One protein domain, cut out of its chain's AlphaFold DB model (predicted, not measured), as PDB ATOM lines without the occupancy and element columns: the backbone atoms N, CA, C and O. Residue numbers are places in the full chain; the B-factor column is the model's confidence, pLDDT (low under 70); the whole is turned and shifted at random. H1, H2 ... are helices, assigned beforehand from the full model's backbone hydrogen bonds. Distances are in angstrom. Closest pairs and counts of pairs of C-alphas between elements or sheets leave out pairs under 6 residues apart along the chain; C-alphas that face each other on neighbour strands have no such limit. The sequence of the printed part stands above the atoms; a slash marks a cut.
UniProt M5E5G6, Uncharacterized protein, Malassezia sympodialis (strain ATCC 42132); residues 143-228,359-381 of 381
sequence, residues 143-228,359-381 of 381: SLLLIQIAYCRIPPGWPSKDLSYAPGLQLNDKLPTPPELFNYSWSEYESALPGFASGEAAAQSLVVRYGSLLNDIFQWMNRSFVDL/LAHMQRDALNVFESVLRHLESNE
ATOM      1  N   SER A 143       9.567 -37.359  25.613       91.38
ATOM      2  CA  SER A 143      10.923 -37.224  26.164       91.38
ATOM      3  C   SER A 143      11.993 -37.454  25.098       91.38
ATOM      4  O   SER A 143      12.921 -36.661  24.938       91.38
ATOM      5  N   LEU A 144      11.811 -38.500  24.286       90.06
ATOM      6  CA  LEU A 144      12.749 -38.844  23.226       90.06
ATOM      7  C   LEU A 144      12.901 -37.738  22.171       90.06
ATOM      8  O   LEU A 144      14.020 -37.422  21.762       90.06
ATOM      9  N   LEU A 145      11.787 -37.136  21.740       89.19
ATOM     10  CA  LEU A 145      11.818 -36.038  20.773       89.19
ATOM     11  C   LEU A 145      12.503 -34.814  21.375       89.19
ATOM     12  O   LEU A 145      13.289 -34.167  20.691       89.19
ATOM     13  N   LEU A 146      12.254 -34.517  22.651       90.50
ATOM     14  CA  LEU A 146      12.898 -33.395  23.326       90.50
ATOM     15  C   LEU A 146      14.425 -33.563  23.387       90.50
ATOM     16  O   LEU A 146      15.146 -32.615  23.073       90.50
ATOM     17  N   ILE A 147      14.918 -34.767  23.704       90.56
ATOM     18  CA  ILE A 147      16.357 -35.086  23.695       90.56
ATOM     19  C   ILE A 147      16.949 -34.868  22.298       90.56
ATOM     20  O   ILE A 147      17.974 -34.204  22.164       90.56
ATOM     21  N   GLN A 148      16.300 -35.377  21.246       88.38
ATOM     22  CA  GLN A 148      16.772 -35.210  19.865       88.38
ATOM     23  C   GLN A 148      16.779 -33.736  19.435       88.38
ATOM     24  O   GLN A 148      17.749 -33.258  18.851       88.38
ATOM     25  N   ILE A 149      15.725 -32.990  19.774       86.94
ATOM     26  CA  ILE A 149      15.599 -31.553  19.505       86.94
ATOM     27  C   ILE A 149      16.700 -30.752  20.218       86.94
ATOM     28  O   ILE A 149      17.190 -29.764  19.664       86.94
ATOM     29  N   ALA A 150      17.073 -31.147  21.436       87.88
ATOM     30  CA  ALA A 150      18.152 -30.523  22.193       87.88
ATOM     31  C   ALA A 150      19.532 -30.883  21.617       87.88
ATOM     32  O   ALA A 150      20.349 -29.990  21.406       87.88
ATOM     33  N   TYR A 151      19.763 -32.155  21.277       87.50
ATOM     34  CA  TYR A 151      21.006 -32.621  20.657       87.50
ATOM     35  C   TYR A 151      21.286 -31.906  19.330       87.50
ATOM     36  O   TYR A 151      22.367 -31.357  19.127       87.50
ATOM     37  N   CYS A 152      20.288 -31.834  18.445       83.75
ATOM     38  CA  CYS A 152      20.429 -31.208  17.129       83.75
ATOM     39  C   CYS A 152      20.714 -29.697  17.189       83.75
ATOM     40  O   CYS A 152      21.002 -29.104  16.156       83.75
ATOM     41  N   ARG A 153      20.623 -29.051  18.361       79.88
ATOM     42  CA  ARG A 153      21.002 -27.640  18.538       79.88
ATOM     43  C   ARG A 153      22.478 -27.426  18.834       79.88
ATOM     44  O   ARG A 153      22.917 -26.279  18.790       79.88
ATOM     45  N   ILE A 154      23.233 -28.477  19.142       81.88
ATOM     46  CA  ILE A 154      24.666 -28.366  19.404       81.88
ATOM     47  C   ILE A 154      25.367 -28.062  18.074       81.88
ATOM     48  O   ILE A 154      25.288 -28.877  17.151       81.88
ATOM     49  N   PRO A 155      26.045 -26.904  17.934       74.62
ATOM     50  CA  PRO A 155      26.745 -26.581  16.701       74.62
ATOM     51  C   PRO A 155      27.814 -27.643  16.401       74.62
ATOM     52  O   PRO A 155      28.600 -27.987  17.294       74.62
ATOM     53  N   PRO A 156      27.890 -28.154  15.163       68.69
ATOM     54  CA  PRO A 156      28.893 -29.142  14.805       68.69
ATOM     55  C   PRO A 156      30.277 -28.487  14.852       68.69
ATOM     56  O   PRO A 156      30.428 -27.309  14.516       68.69
ATOM     57  N   GLY A 157      31.300 -29.239  15.261       61.94
ATOM     58  CA  GLY A 157      32.677 -28.785  15.085       61.94
ATOM     59  C   GLY A 157      32.982 -28.749  13.593       61.94
ATOM     60  O   GLY A 157      32.820 -29.768  12.919       61.94
ATOM     61  N   TRP A 158      33.376 -27.596  13.053       54.16
ATOM     62  CA  TRP A 158      33.661 -27.521  11.624       54.16
ATOM     63  C   TRP A 158      35.022 -28.123  11.322       54.16
ATOM     64  O   TRP A 158      36.025 -27.671  11.885       54.16
ATOM     65  N   PRO A 159      35.086 -29.118  10.422       51.38
ATOM     66  CA  PRO A 159      36.362 -29.617   9.958       51.38
ATOM     67  C   PRO A 159      37.043 -28.493   9.172       51.38
ATOM     68  O   PRO A 159      36.648 -28.156   8.055       51.38
ATOM     69  N   SER A 160      38.068 -27.882   9.762       47.84
ATOM     70  CA  SER A 160      38.959 -27.018   8.996       47.84
ATOM     71  C   SER A 160      39.732 -27.906   8.024       47.84
ATOM     72  O   SER A 160      40.338 -28.897   8.433       47.84
ATOM     73  N   LYS A 161      39.696 -27.573   6.725       47.38
ATOM     74  CA  LYS A 161      40.474 -28.280   5.687       47.38
ATOM     75  C   LYS A 161      41.977 -28.273   5.988       47.38
ATOM     76  O   LYS A 161      42.685 -29.159   5.518       47.38
ATOM     77  N   ASP A 162      42.422 -27.335   6.820       48.59
ATOM     78  CA  ASP A 162      43.756 -27.305   7.391       48.59
ATOM     79  C   ASP A 162      43.705 -27.880   8.815       48.59
ATOM     80  O   ASP A 162      43.274 -27.228   9.769       48.59
ATOM     81  N   LEU A 163      44.162 -29.130   8.936       50.50
ATOM     82  CA  LEU A 163      44.254 -29.978  10.140       50.50
ATOM     83  C   LEU A 163      44.953 -29.349  11.367       50.50
ATOM     84  O   LEU A 163      45.112 -30.019  12.383       50.50
ATOM     85  N   SER A 164      45.402 -28.097  11.298       51.03
ATOM     86  CA  SER A 164      46.140 -27.437  12.373       51.03
ATOM     87  C   SER A 164      45.261 -26.673  13.364       51.03
ATOM     88  O   SER A 164      45.645 -26.574  14.522       51.03
ATOM     89  N   TYR A 165      44.092 -26.158  12.959       50.75
ATOM     90  CA  TYR A 165      43.220 -25.377  13.850       50.75
ATOM     91  C   TYR A 165      41.756 -25.482  13.409       50.75
ATOM     92  O   TYR A 165      41.247 -24.627  12.684       50.75
ATOM     93  N   ALA A 166      41.065 -26.545  13.825       55.00
ATOM     94  CA  ALA A 166      39.606 -26.576  13.745       55.00
ATOM     95  C   ALA A 166      39.042 -25.566  14.762       55.00
ATOM     96  O   ALA A 166      39.359 -25.677  15.950       55.00
ATOM     97  N   PRO A 167      38.257 -24.560  14.341       55.75
ATOM     98  CA  PRO A 167      37.610 -23.670  15.287       55.75
ATOM     99  C   PRO A 167      36.514 -24.441  16.040       55.75
ATOM    100  O   PRO A 167      35.751 -25.192  15.434       55.75
ATOM    101  N   GLY A 168      36.426 -24.242  17.357       63.69
ATOM    102  CA  GLY A 168      35.437 -24.901  18.218       63.69
ATOM    103  C   GLY A 168      35.992 -26.054  19.062       63.69
ATOM    104  O   GLY A 168      37.158 -26.432  18.978       63.69
ATOM    105  N   LEU A 169      35.133 -26.596  19.918       66.38
ATOM    106  CA  LEU A 169      35.364 -27.824  20.665       66.38
ATOM    107  C   LEU A 169      35.314 -28.997  19.673       66.38
ATOM    108  O   LEU A 169      34.334 -29.160  18.944       66.38
ATOM    109  N   GLN A 170      36.363 -29.823  19.641       73.38
ATOM    110  CA  GLN A 170      36.421 -31.053  18.837       73.38
ATOM    111  C   GLN A 170      35.505 -32.131  19.446       73.38
ATOM    112  O   GLN A 170      35.959 -33.127  20.005       73.38
ATOM    113  N   LEU A 171      34.193 -31.889  19.399       70.25
ATOM    114  CA  LEU A 171      33.172 -32.753  19.992       70.25
ATOM    115  C   LEU A 171      32.886 -33.994  19.149       70.25
ATOM    116  O   LEU A 171      32.361 -34.953  19.696       70.25
ATOM    117  N   ASN A 172      33.257 -34.009  17.866       66.50
ATOM    118  CA  ASN A 172      32.925 -35.102  16.944       66.50
ATOM    119  C   ASN A 172      33.447 -36.471  17.423       66.50
ATOM    120  O   ASN A 172      32.778 -37.474  17.220       66.50
ATOM    121  N   ASP A 173      34.590 -36.507  18.116       68.69
ATOM    122  CA  ASP A 173      35.157 -37.755  18.650       68.69
ATOM    123  C   ASP A 173      34.651 -38.098  20.062       68.69
ATOM    124  O   ASP A 173      34.927 -39.180  20.581       68.69
ATOM    125  N   LYS A 174      33.957 -37.166  20.727       77.56
ATOM    126  CA  LYS A 174      33.607 -37.270  22.155       77.56
ATOM    127  C   LYS A 174      32.113 -37.330  22.421       77.56
ATOM    128  O   LYS A 174      31.715 -37.930  23.412       77.56
ATOM    129  N   LEU A 175      31.304 -36.703  21.572       85.06
ATOM    130  CA  LEU A 175      29.859 -36.619  21.698       85.06
ATOM    131  C   LEU A 175      29.200 -37.445  20.581       85.06
ATOM    132  O   LEU A 175      29.020 -36.930  19.478       85.06
ATOM    133  N   PRO A 176      28.838 -38.710  20.852       86.44
ATOM    134  CA  PRO A 176      28.170 -39.555  19.876       86.44
ATOM    135  C   PRO A 176      26.746 -39.067  19.612       86.44
ATOM    136  O   PRO A 176      26.076 -38.520  20.500       86.44
ATOM    137  N   THR A 177      26.252 -39.334  18.405       86.00
ATOM    138  CA  THR A 177      24.844 -39.093  18.071       86.00
ATOM    139  C   THR A 177      23.917 -40.028  18.865       86.00
ATOM    140  O   THR A 177      24.344 -41.106  19.297       86.00
ATOM    141  N   PRO A 178      22.631 -39.673  19.073       86.19
ATOM    142  CA  PRO A 178      21.716 -40.537  19.822       86.19
ATOM    143  C   PRO A 178      21.619 -41.973  19.265       86.19
ATOM    144  O   PRO A 178      21.628 -42.909  20.064       86.19
ATOM    145  N   PRO A 179      21.598 -42.198  17.933       85.44
ATOM    146  CA  PRO A 179      21.683 -43.544  17.355       85.44
ATOM    147  C   PRO A 179      22.983 -44.295  17.668       85.44
ATOM    148  O   PRO A 179      22.947 -45.494  17.955       85.44
ATOM    149  N   GLU A 180      24.131 -43.612  17.640       86.44
ATOM    150  CA  GLU A 180      25.450 -44.225  17.856       86.44
ATOM    151  C   GLU A 180      25.584 -44.829  19.252       86.44
ATOM    152  O   GLU A 180      26.207 -45.879  19.411       86.44
ATOM    153  N   LEU A 181      24.925 -44.247  20.258       87.19
ATOM    154  CA  LEU A 181      24.874 -44.817  21.607       87.19
ATOM    155  C   LEU A 181      24.234 -46.209  21.657       87.19
ATOM    156  O   LEU A 181      24.495 -46.968  22.596       87.19
ATOM    157  N   PHE A 182      23.414 -46.554  20.665       87.44
ATOM    158  CA  PHE A 182      22.793 -47.866  20.500       87.44
ATOM    159  C   PHE A 182      23.484 -48.733  19.439       87.44
ATOM    160  O   PHE A 182      23.036 -49.851  19.193       87.44
ATOM    161  N   ASN A 183      24.589 -48.260  18.852       88.88
ATOM    162  CA  ASN A 183      25.253 -48.857  17.690       88.88
ATOM    163  C   ASN A 183      24.347 -48.937  16.450       88.88
ATOM    164  O   ASN A 183      24.414 -49.907  15.694       88.88
ATOM    165  N   TYR A 184      23.508 -47.920  16.247       84.56
ATOM    166  CA  TYR A 184      22.666 -47.789  15.062       84.56
ATOM    167  C   TYR A 184      23.082 -46.598  14.204       84.56
ATOM    168  O   TYR A 184      23.535 -45.569  14.701       84.56
ATOM    169  N   SER A 185      22.852 -46.716  12.899       85.44
ATOM    170  CA  SER A 185      22.710 -45.553  12.020       85.44
ATOM    171  C   SER A 185      21.369 -44.844  12.257       85.44
ATOM    172  O   SER A 185      20.432 -45.441  12.787       85.44
ATOM    173  N   TRP A 186      21.226 -43.591  11.809       81.12
ATOM    174  CA  TRP A 186      19.947 -42.864  11.892       81.12
ATOM    175  C   TRP A 186      18.779 -43.640  11.266       81.12
ATOM    176  O   TRP A 186      17.716 -43.732  11.872       81.12
ATOM    177  N   SER A 187      18.979 -44.270  10.103       83.50
ATOM    178  CA  SER A 187      17.913 -45.038   9.446       83.50
ATOM    179  C   SER A 187      17.539 -46.316  10.197       83.50
ATOM    180  O   SER A 187      16.366 -46.678  10.257       83.50
ATOM    181  N   GLU A 188      18.521 -47.013  10.777       83.19
ATOM    182  CA  GLU A 188      18.256 -48.194  11.608       83.19
ATOM    183  C   GLU A 188      17.543 -47.800  12.897       83.19
ATOM    184  O   GLU A 188      16.576 -48.450  13.291       83.19
ATOM    185  N   TYR A 189      17.966 -46.694  13.501       83.44
ATOM    186  CA  TYR A 189      17.373 -46.150  14.708       83.44
ATOM    187  C   TYR A 189      15.904 -45.772  14.501       83.44
ATOM    188  O   TYR A 189      15.049 -46.245  15.241       83.44
ATOM    189  N   GLU A 190      15.576 -45.036  13.437       82.06
ATOM    190  CA  GLU A 190      14.184 -44.728  13.072       82.06
ATOM    191  C   GLU A 190      13.341 -45.994  12.872       82.06
ATOM    192  O   GLU A 190      12.196 -46.066  13.320       82.06
ATOM    193  N   SER A 191      13.914 -47.026  12.244       84.06
ATOM    194  CA  SER A 191      13.224 -48.302  12.031       84.06
ATOM    195  C   SER A 191      13.046 -49.136  13.306       84.06
ATOM    196  O   SER A 191      12.159 -49.989  13.351       84.06
ATOM    197  N   ALA A 192      13.864 -48.890  14.333       82.00
ATOM    198  CA  ALA A 192      13.854 -49.586  15.618       82.00
ATOM    199  C   ALA A 192      12.954 -48.916  16.671       82.00
ATOM    200  O   ALA A 192      12.655 -49.527  17.696       82.00
ATOM    201  N   LEU A 193      12.469 -47.699  16.402       79.75
ATOM    202  CA  LEU A 193      11.568 -46.948  17.279       79.75
ATOM    203  C   LEU A 193      10.043 -47.185  17.136       79.75
ATOM    204  O   LEU A 193       9.305 -46.498  17.851       79.75
ATOM    205  N   PRO A 194       9.484 -48.084  16.291       74.38
ATOM    206  CA  PRO A 194       8.037 -48.237  16.235       74.38
ATOM    207  C   PRO A 194       7.498 -48.891  17.517       74.38
ATOM    208  O   PRO A 194       7.725 -50.070  17.779       74.38
ATOM    209  N   GLY A 195       6.727 -48.116  18.283       63.84
ATOM    210  CA  GLY A 195       6.060 -48.540  19.515       63.84
ATOM    211  C   GLY A 195       6.121 -47.466  20.605       63.84
ATOM    212  O   GLY A 195       7.128 -46.782  20.762       63.84
ATOM    213  N   PHE A 196       5.044 -47.306  21.383       54.12
ATOM    214  CA  PHE A 196       4.991 -46.302  22.458       54.12
ATOM    215  C   PHE A 196       5.980 -46.613  23.594       54.12
ATOM    216  O   PHE A 196       6.697 -45.730  24.053       54.12
ATOM    217  N   ALA A 197       6.098 -47.887  23.987       66.62
ATOM    218  CA  ALA A 197       7.012 -48.306  25.050       66.62
ATOM    219  C   ALA A 197       8.499 -48.185  24.664       66.62
ATOM    220  O   ALA A 197       9.343 -47.956  25.527       66.62
ATOM    221  N   SER A 198       8.837 -48.324  23.376       75.44
ATOM    222  CA  SER A 198      10.224 -48.210  22.908       75.44
ATOM    223  C   SER A 198      10.734 -46.775  22.934       75.44
ATOM    224  O   SER A 198      11.920 -46.576  23.173       75.44
ATOM    225  N   GLY A 199       9.861 -45.784  22.720       82.44
ATOM    226  CA  GLY A 199      10.245 -44.373  22.745       82.44
ATOM    227  C   GLY A 199      10.717 -43.924  24.128       82.44
ATOM    228  O   GLY A 199      11.811 -43.376  24.252       82.44
ATOM    229  N   GLU A 200       9.932 -44.223  25.163       86.50
ATOM    230  CA  GLU A 200      10.263 -43.823  26.535       86.50
ATOM    231  C   GLU A 200      11.464 -44.600  27.085       86.50
ATOM    232  O   GLU A 200      12.408 -44.008  27.599       86.50
ATOM    233  N   ALA A 201      11.507 -45.920  26.869       87.62
ATOM    234  CA  ALA A 201      12.660 -46.729  27.267       87.62
ATOM    235  C   ALA A 201      13.956 -46.287  26.556       87.62
ATOM    236  O   ALA A 201      15.039 -46.302  27.151       87.62
ATOM    237  N   ALA A 202      13.866 -45.867  25.287       88.25
ATOM    238  CA  ALA A 202      15.002 -45.296  24.572       88.25
ATOM    239  C   ALA A 202      15.425 -43.949  25.174       88.25
ATOM    240  O   ALA A 202      16.622 -43.736  25.356       88.25
ATOM    241  N   ALA A 203      14.476 -43.074  25.521       90.44
ATOM    242  CA  ALA A 203      14.768 -41.800  26.178       90.44
ATOM    243  C   ALA A 203      15.504 -42.010  27.510       90.44
ATOM    244  O   ALA A 203      16.576 -41.442  27.705       90.44
ATOM    245  N   GLN A 204      15.003 -42.901  28.368       90.94
ATOM    246  CA  GLN A 204      15.650 -43.257  29.636       90.94
ATOM    247  C   GLN A 204      17.072 -43.788  29.424       90.94
ATOM    248  O   GLN A 204      18.017 -43.365  30.092       90.94
ATOM    249  N   SER A 205      17.265 -44.679  28.444       91.19
ATOM    250  CA  SER A 205      18.604 -45.192  28.141       91.19
ATOM    251  C   SER A 205      19.553 -44.090  27.658       91.19
ATOM    252  O   SER A 205      20.734 -44.113  28.014       91.19
ATOM    253  N   LEU A 206      19.054 -43.115  26.890       91.94
ATOM    254  CA  LEU A 206      19.835 -41.956  26.459       91.94
ATOM    255  C   LEU A 206      20.226 -41.062  27.638       91.94
ATOM    256  O   LEU A 206      21.391 -40.683  27.714       91.94
ATOM    257  N   VAL A 207      19.304 -40.768  28.562       92.88
ATOM    258  CA  VAL A 207      19.586 -39.960  29.766       92.88
ATOM    259  C   VAL A 207      20.739 -40.569  30.564       92.88
ATOM    260  O   VAL A 207      21.730 -39.890  30.833       92.88
ATOM    261  N   VAL A 208      20.682 -41.876  30.840       91.62
ATOM    262  CA  VAL A 208      21.729 -42.583  31.596       91.62
ATOM    263  C   VAL A 208      23.074 -42.571  30.860       91.62
ATOM    264  O   VAL A 208      24.115 -42.286  31.458       91.62
ATOM    265  N   ARG A 209      23.081 -42.874  29.555       91.56
ATOM    266  CA  ARG A 209      24.323 -42.947  28.766       91.56
ATOM    267  C   ARG A 209      24.974 -41.573  28.615       91.56
ATOM    268  O   ARG A 209      26.169 -41.441  28.881       91.56
ATOM    269  N   TYR A 210      24.201 -40.553  28.244       92.44
ATOM    270  CA  TYR A 210      24.721 -39.198  28.079       92.44
ATOM    271  C   TYR A 210      25.152 -38.564  29.400       92.44
ATOM    272  O   TYR A 210      26.134 -37.831  29.390       92.44
ATOM    273  N   GLY A 211      24.502 -38.861  30.529       88.12
ATOM    274  CA  GLY A 211      24.886 -38.294  31.826       88.12
ATOM    275  C   GLY A 211      26.351 -38.572  32.190       88.12
ATOM    276  O   GLY A 211      27.096 -37.659  32.544       88.12
ATOM    277  N   SER A 212      26.802 -39.822  32.037       88.12
ATOM    278  CA  SER A 212      28.213 -40.180  32.270       88.12
ATOM    279  C   SER A 212      29.167 -39.506  31.275       88.12
ATOM    280  O   SER A 212      30.184 -38.937  31.666       88.12
ATOM    281  N   LEU A 213      28.788 -39.490  29.998       90.31
ATOM    282  CA  LEU A 213      29.604 -38.962  28.912       90.31
ATOM    283  C   LEU A 213      29.774 -37.438  28.988       90.31
ATOM    284  O   LEU A 213      30.870 -36.922  28.779       90.31
ATOM    285  N   LEU A 214      28.711 -36.706  29.323       89.81
ATOM    286  CA  LEU A 214      28.769 -35.256  29.488       89.81
ATOM    287  C   LEU A 214      29.667 -34.866  30.660       89.81
ATOM    288  O   LEU A 214      30.460 -33.939  30.517       89.81
ATOM    289  N   ASN A 215      29.620 -35.602  31.774       89.19
ATOM    290  CA  ASN A 215      30.533 -35.378  32.896       89.19
ATOM    291  C   ASN A 215      32.005 -35.496  32.468       89.19
ATOM    292  O   ASN A 215      32.814 -34.629  32.811       89.19
ATOM    293  N   ASP A 216      32.346 -36.513  31.675       89.25
ATOM    294  CA  ASP A 216      33.703 -36.694  31.146       89.25
ATOM    295  C   ASP A 216      34.102 -35.558  30.189       89.25
ATOM    296  O   ASP A 216      35.222 -35.037  30.264       89.25
ATOM    297  N   ILE A 217      33.180 -35.114  29.325       87.94
ATOM    298  CA  ILE A 217      33.401 -33.973  28.425       87.94
ATOM    299  C   ILE A 217      33.624 -32.684  29.222       87.94
ATOM    300  O   ILE A 217      34.578 -31.958  28.937       87.94
ATOM    301  N   PHE A 218      32.801 -32.392  30.232       88.50
ATOM    302  CA  PHE A 218      32.953 -31.200  31.070       88.50
ATOM    303  C   PHE A 218      34.273 -31.210  31.843       88.50
ATOM    304  O   PHE A 218      34.961 -30.186  31.884       88.50
ATOM    305  N   GLN A 219      34.682 -32.358  32.393       87.19
ATOM    306  CA  GLN A 219      35.989 -32.501  33.037       87.19
ATOM    307  C   GLN A 219      37.138 -32.259  32.056       87.19
ATOM    308  O   GLN A 219      38.083 -31.538  32.382       87.19
ATOM    309  N   TRP A 220      37.061 -32.827  30.851       85.50
ATOM    310  CA  TRP A 220      38.064 -32.607  29.813       85.50
ATOM    311  C   TRP A 220      38.150 -31.136  29.394       85.50
ATOM    312  O   TRP A 220      39.256 -30.601  29.285       85.50
ATOM    313  N   MET A 221      37.005 -30.478  29.191       81.75
ATOM    314  CA  MET A 221      36.974 -29.054  28.861       81.75
ATOM    315  C   MET A 221      37.646 -28.247  29.966       81.75
ATOM    316  O   MET A 221      38.563 -27.489  29.679       81.75
ATOM    317  N   ASN A 222      37.261 -28.453  31.228       83.62
ATOM    318  CA  ASN A 222      37.826 -27.702  32.348       83.62
ATOM    319  C   ASN A 222      39.349 -27.894  32.478       83.62
ATOM    320  O   ASN A 222      40.045 -26.918  32.722       83.62
ATOM    321  N   ARG A 223      39.886 -29.100  32.240       79.50
ATOM    322  CA  ARG A 223      41.348 -29.332  32.216       79.50
ATOM    323  C   ARG A 223      42.043 -28.592  31.074       79.50
ATOM    324  O   ARG A 223      43.057 -27.947  31.293       79.50
ATOM    325  N   SER A 224      41.452 -28.634  29.882       69.75
ATOM    326  CA  SER A 224      42.020 -27.999  28.688       69.75
ATOM    327  C   SER A 224      42.103 -26.469  28.804       69.75
ATOM    328  O   SER A 224      42.921 -25.860  28.125       69.75
ATOM    329  N   PHE A 225      41.273 -25.849  29.651       61.50
ATOM    330  CA  PHE A 225      41.340 -24.412  29.941       61.50
ATOM    331  C   PHE A 225      42.336 -24.061  31.058       61.50
ATOM    332  O   PHE A 225      42.926 -22.991  30.996       61.50
ATOM    333  N   VAL A 226      42.576 -24.951  32.030       57.59
ATOM    334  CA  VAL A 226      43.579 -24.728  33.093       57.59
ATOM    335  C   VAL A 226      45.007 -24.777  32.533       57.59
ATOM    336  O   VAL A 226      45.823 -23.926  32.869       57.59
ATOM    337  N   ASP A 227      45.290 -25.690  31.598       47.41
ATOM    338  CA  ASP A 227      46.620 -25.813  30.975       47.41
ATOM    339  C   ASP A 227      47.014 -24.587  30.113       47.41
ATOM    340  O   ASP A 227      48.194 -24.376  29.828       47.41
ATOM    341  N   LEU A 228      46.044 -23.766  29.689       49.47
ATOM    342  CA  LEU A 228      46.287 -22.523  28.941       49.47
ATOM    343  C   LEU A 228      46.636 -21.337  29.854       49.47
ATOM    344  O   LEU A 228      47.390 -20.464  29.423       49.47
ATOM    345  N   LEU A 359      32.873 -20.103  18.429       72.06
ATOM    346  CA  LEU A 359      32.179 -21.384  18.225       72.06
ATOM    347  C   LEU A 359      32.283 -22.309  19.451       72.06
ATOM    348  O   LEU A 359      31.306 -22.954  19.818       72.06
ATOM    349  N   ALA A 360      33.427 -22.295  20.142       72.75
ATOM    350  CA  ALA A 360      33.624 -23.051  21.375       72.75
ATOM    351  C   ALA A 360      32.690 -22.604  22.516       72.75
ATOM    352  O   ALA A 360      32.192 -23.452  23.253       72.75
ATOM    353  N   HIS A 361      32.412 -21.299  22.645       75.62
ATOM    354  CA  HIS A 361      31.447 -20.791  23.626       75.62
ATOM    355  C   HIS A 361      30.026 -21.233  23.274       75.62
ATOM    356  O   HIS A 361      29.342 -21.780  24.130       75.62
ATOM    357  N   MET A 362      29.617 -21.105  22.007       75.50
ATOM    358  CA  MET A 362      28.286 -21.548  21.568       75.50
ATOM    359  C   MET A 362      28.077 -23.054  21.780       75.50
ATOM    360  O   MET A 362      27.007 -23.485  22.199       75.50
ATOM    361  N   GLN A 363      29.103 -23.866  21.521       81.12
ATOM    362  CA  GLN A 363      29.059 -25.306  21.766       81.12
ATOM    363  C   GLN A 363      29.006 -25.642  23.257       81.12
ATOM    364  O   GLN A 363      28.241 -26.521  23.648       81.12
ATOM    365  N   ARG A 364      29.767 -24.932  24.098       83.25
ATOM    366  CA  ARG A 364      29.704 -25.092  25.556       83.25
ATOM    367  C   ARG A 364      28.320 -24.729  26.093       83.25
ATOM    368  O   ARG A 364      27.761 -25.492  26.876       83.25
ATOM    369  N   ASP A 365      27.754 -23.614  25.643       82.88
ATOM    370  CA  ASP A 365      26.414 -23.176  26.037       82.88
ATOM    371  C   ASP A 365      25.358 -24.200  25.601       82.88
ATOM    372  O   ASP A 365      24.532 -24.615  26.412       82.88
ATOM    373  N   ALA A 366      25.436 -24.701  24.364       84.31
ATOM    374  CA  ALA A 366      24.541 -25.745  23.869       84.31
ATOM    375  C   ALA A 366      24.672 -27.072  24.642       84.31
ATOM    376  O   ALA A 366      23.661 -27.723  24.899       84.31
ATOM    377  N   LEU A 367      25.881 -27.458  25.062       88.69
ATOM    378  CA  LEU A 367      26.097 -28.626  25.924       88.69
ATOM    379  C   LEU A 367      25.468 -28.445  27.309       88.69
ATOM    380  O   LEU A 367      24.845 -29.377  27.810       88.69
ATOM    381  N   ASN A 368      25.571 -27.252  27.902       88.19
ATOM    382  CA  ASN A 368      24.903 -26.943  29.170       88.19
ATOM    383  C   ASN A 368      23.374 -27.020  29.024       88.19
ATOM    384  O   ASN A 368      22.686 -27.533  29.906       88.19
ATOM    385  N   VAL A 369      22.829 -26.537  27.900       88.19
ATOM    386  CA  VAL A 369      21.396 -26.664  27.587       88.19
ATOM    387  C   VAL A 369      21.001 -28.132  27.462       88.19
ATOM    388  O   VAL A 369      19.993 -28.549  28.029       88.19
ATOM    389  N   PHE A 370      21.787 -28.921  26.731       90.75
ATOM    390  CA  PHE A 370      21.531 -30.342  26.541       90.75
ATOM    391  C   PHE A 370      21.547 -31.095  27.876       90.75
ATOM    392  O   PHE A 370      20.608 -31.824  28.178       90.75
ATOM    393  N   GLU A 371      22.542 -30.839  28.725       90.88
ATOM    394  CA  GLU A 371      22.616 -31.397  30.076       90.88
ATOM    395  C   GLU A 371      21.402 -31.000  30.936       90.88
ATOM    396  O   GLU A 371      20.805 -31.843  31.602       90.88
ATOM    397  N   SER A 372      20.994 -29.729  30.882       89.50
ATOM    398  CA  SER A 372      19.814 -29.197  31.578       89.50
ATOM    399  C   SER A 372      18.527 -29.935  31.183       89.50
ATOM    400  O   SER A 372      17.723 -30.289  32.048       89.50
ATOM    401  N   VAL A 373      18.360 -30.245  29.892       90.25
ATOM    402  CA  VAL A 373      17.237 -31.052  29.387       90.25
ATOM    403  C   VAL A 373      17.292 -32.483  29.924       90.25
ATOM    404  O   VAL A 373      16.264 -32.998  30.357       90.25
ATOM    405  N   LEU A 374      18.464 -33.123  29.944       91.25
ATOM    406  CA  LEU A 374      18.596 -34.487  30.472       91.25
ATOM    407  C   LEU A 374      18.272 -34.556  31.969       91.25
ATOM    408  O   LEU A 374      17.520 -35.436  32.379       91.25
ATOM    409  N   ARG A 375      18.759 -33.598  32.770       88.69
ATOM    410  CA  ARG A 375      18.429 -33.514  34.205       88.69
ATOM    411  C   ARG A 375      16.944 -33.256  34.447       88.69
ATOM    412  O   ARG A 375      16.374 -33.797  35.387       88.69
ATOM    413  N   HIS A 376      16.308 -32.435  33.608       88.00
ATOM    414  CA  HIS A 376      14.867 -32.201  33.695       88.00
ATOM    415  C   HIS A 376      14.079 -33.505  33.522       88.00
ATOM    416  O   HIS A 376      13.152 -33.767  34.287       88.00
ATOM    417  N   LEU A 377      14.475 -34.330  32.551       87.31
ATOM    418  CA  LEU A 377      13.845 -35.627  32.306       87.31
ATOM    419  C   LEU A 377      14.115 -36.627  33.435       87.31
ATOM    420  O   LEU A 377      13.204 -37.352  33.805       87.31
ATOM    421  N   GLU A 378      15.307 -36.608  34.036       86.38
ATOM    422  CA  GLU A 378      15.623 -37.413  35.227       86.38
ATOM    423  C   GLU A 378      14.774 -37.012  36.450       86.38
ATOM    424  O   GLU A 378      14.400 -37.861  37.249       86.38
ATOM    425  N   SER A 379      14.441 -35.725  36.600       80.50
ATOM    426  CA  SER A 379      13.669 -35.212  37.746       80.50
ATOM    427  C   SER A 379      12.148 -35.389  37.655       80.50
ATOM    428  O   SER A 379      11.458 -35.173  38.651       80.50
ATOM    429  N   ASN A 380      11.621 -35.703  36.468       66.81
ATOM    430  CA  ASN A 380      10.184 -35.881  36.233       66.81
ATOM    431  C   ASN A 380       9.729 -37.350  36.358       66.81
ATOM    432  O   ASN A 380       8.547 -37.625  36.136       66.81
ATOM    433  N   GLU A 381      10.641 -38.265  36.699       53.59
ATOM    434  CA  GLU A 381      10.334 -39.626  37.170       53.59
ATOM    435  C   GLU A 381      10.070 -39.641  38.681       53.59
ATOM    436  O   GLU A 381       9.146 -40.380  39.105       53.59
TER     437      GLU A 381
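What this domain is: This is residues 143 to 228 and 359 to 381 of the 381 residues of an uncharacterized protein of Malassezia sympodialis (strain ATCC 42132) (UniProt M5E5G6). Look first at the long helix H3, with H4 crossing it and the short H1 packing on both near the beginning of H3. A long link loops away from H1 and folds back to H2, a small helix set off from the other three; residues 160 to 165 of that link and 222 to 228 of H3 stick out. The printed part has 109 residues with four named helices, H1, H2, H3, H4 along the chain, and no named strand; its class is all helix. It is compact, with a radius of gyration of the C-alphas of 15.1 A, and only just elongated, spanning 47 by 31 by 19 A.

Where its parts are: Find C-alpha 196 at (4.991, -46.302, 22.458); from there H3 runs 48.1 A through residues 196 to 228, with a kink of 28 degrees near residue 211. H4, residues 359 to 379, runs 30.2 A to C-alpha 379 at (13.669, -35.212, 37.746). H1, residues 143 to 151, starts at (10.923, -37.224, 26.164) and is 12.4 A long; H2 is residues 186 to 192, 9.8 A.

How they stand to each other: At residues 207 to 214, H3 touches H4, opposite ways at a steep tilt of 42 degrees; the closest C-alphas, Val 207 and Leu 374, are 5.6 A apart. At residues 199 to 203, H3 touches H1, the same way at a shallow tilt of 29 degrees, closest at C-alphas 203 and 144, 4.6 A. H1 touches residues 369 to 377 of H4, opposite ways at a shallow tilt of 12 degrees, closest at C-alphas 150 and 370, 5.5 A. The packing is mostly aligned, only just: 2 of these 3 pairs are at a shallow tilt. H2 is apart from H1 and H4, and only just from H3, closest 8.3 A. H1, H2 and H4 have every O i to N i+4 pair within hydrogen-bond range; H3 has 26 of 29.

The domain as a whole: The two farthest C-alphas, Gly 195 and Leu 228, are 48.8 A apart. Residues 229 to 358 are not printed; C-alphas 228 and 359 are 17.8 A apart across the cut. The link from H1 to H2 is long, 34 residues, and that from H2 to H3 tight. Mean pLDDT of the printed part is 78.7; look for values under 70 at 26 residues, among them 156 to 169 and 224 to 228.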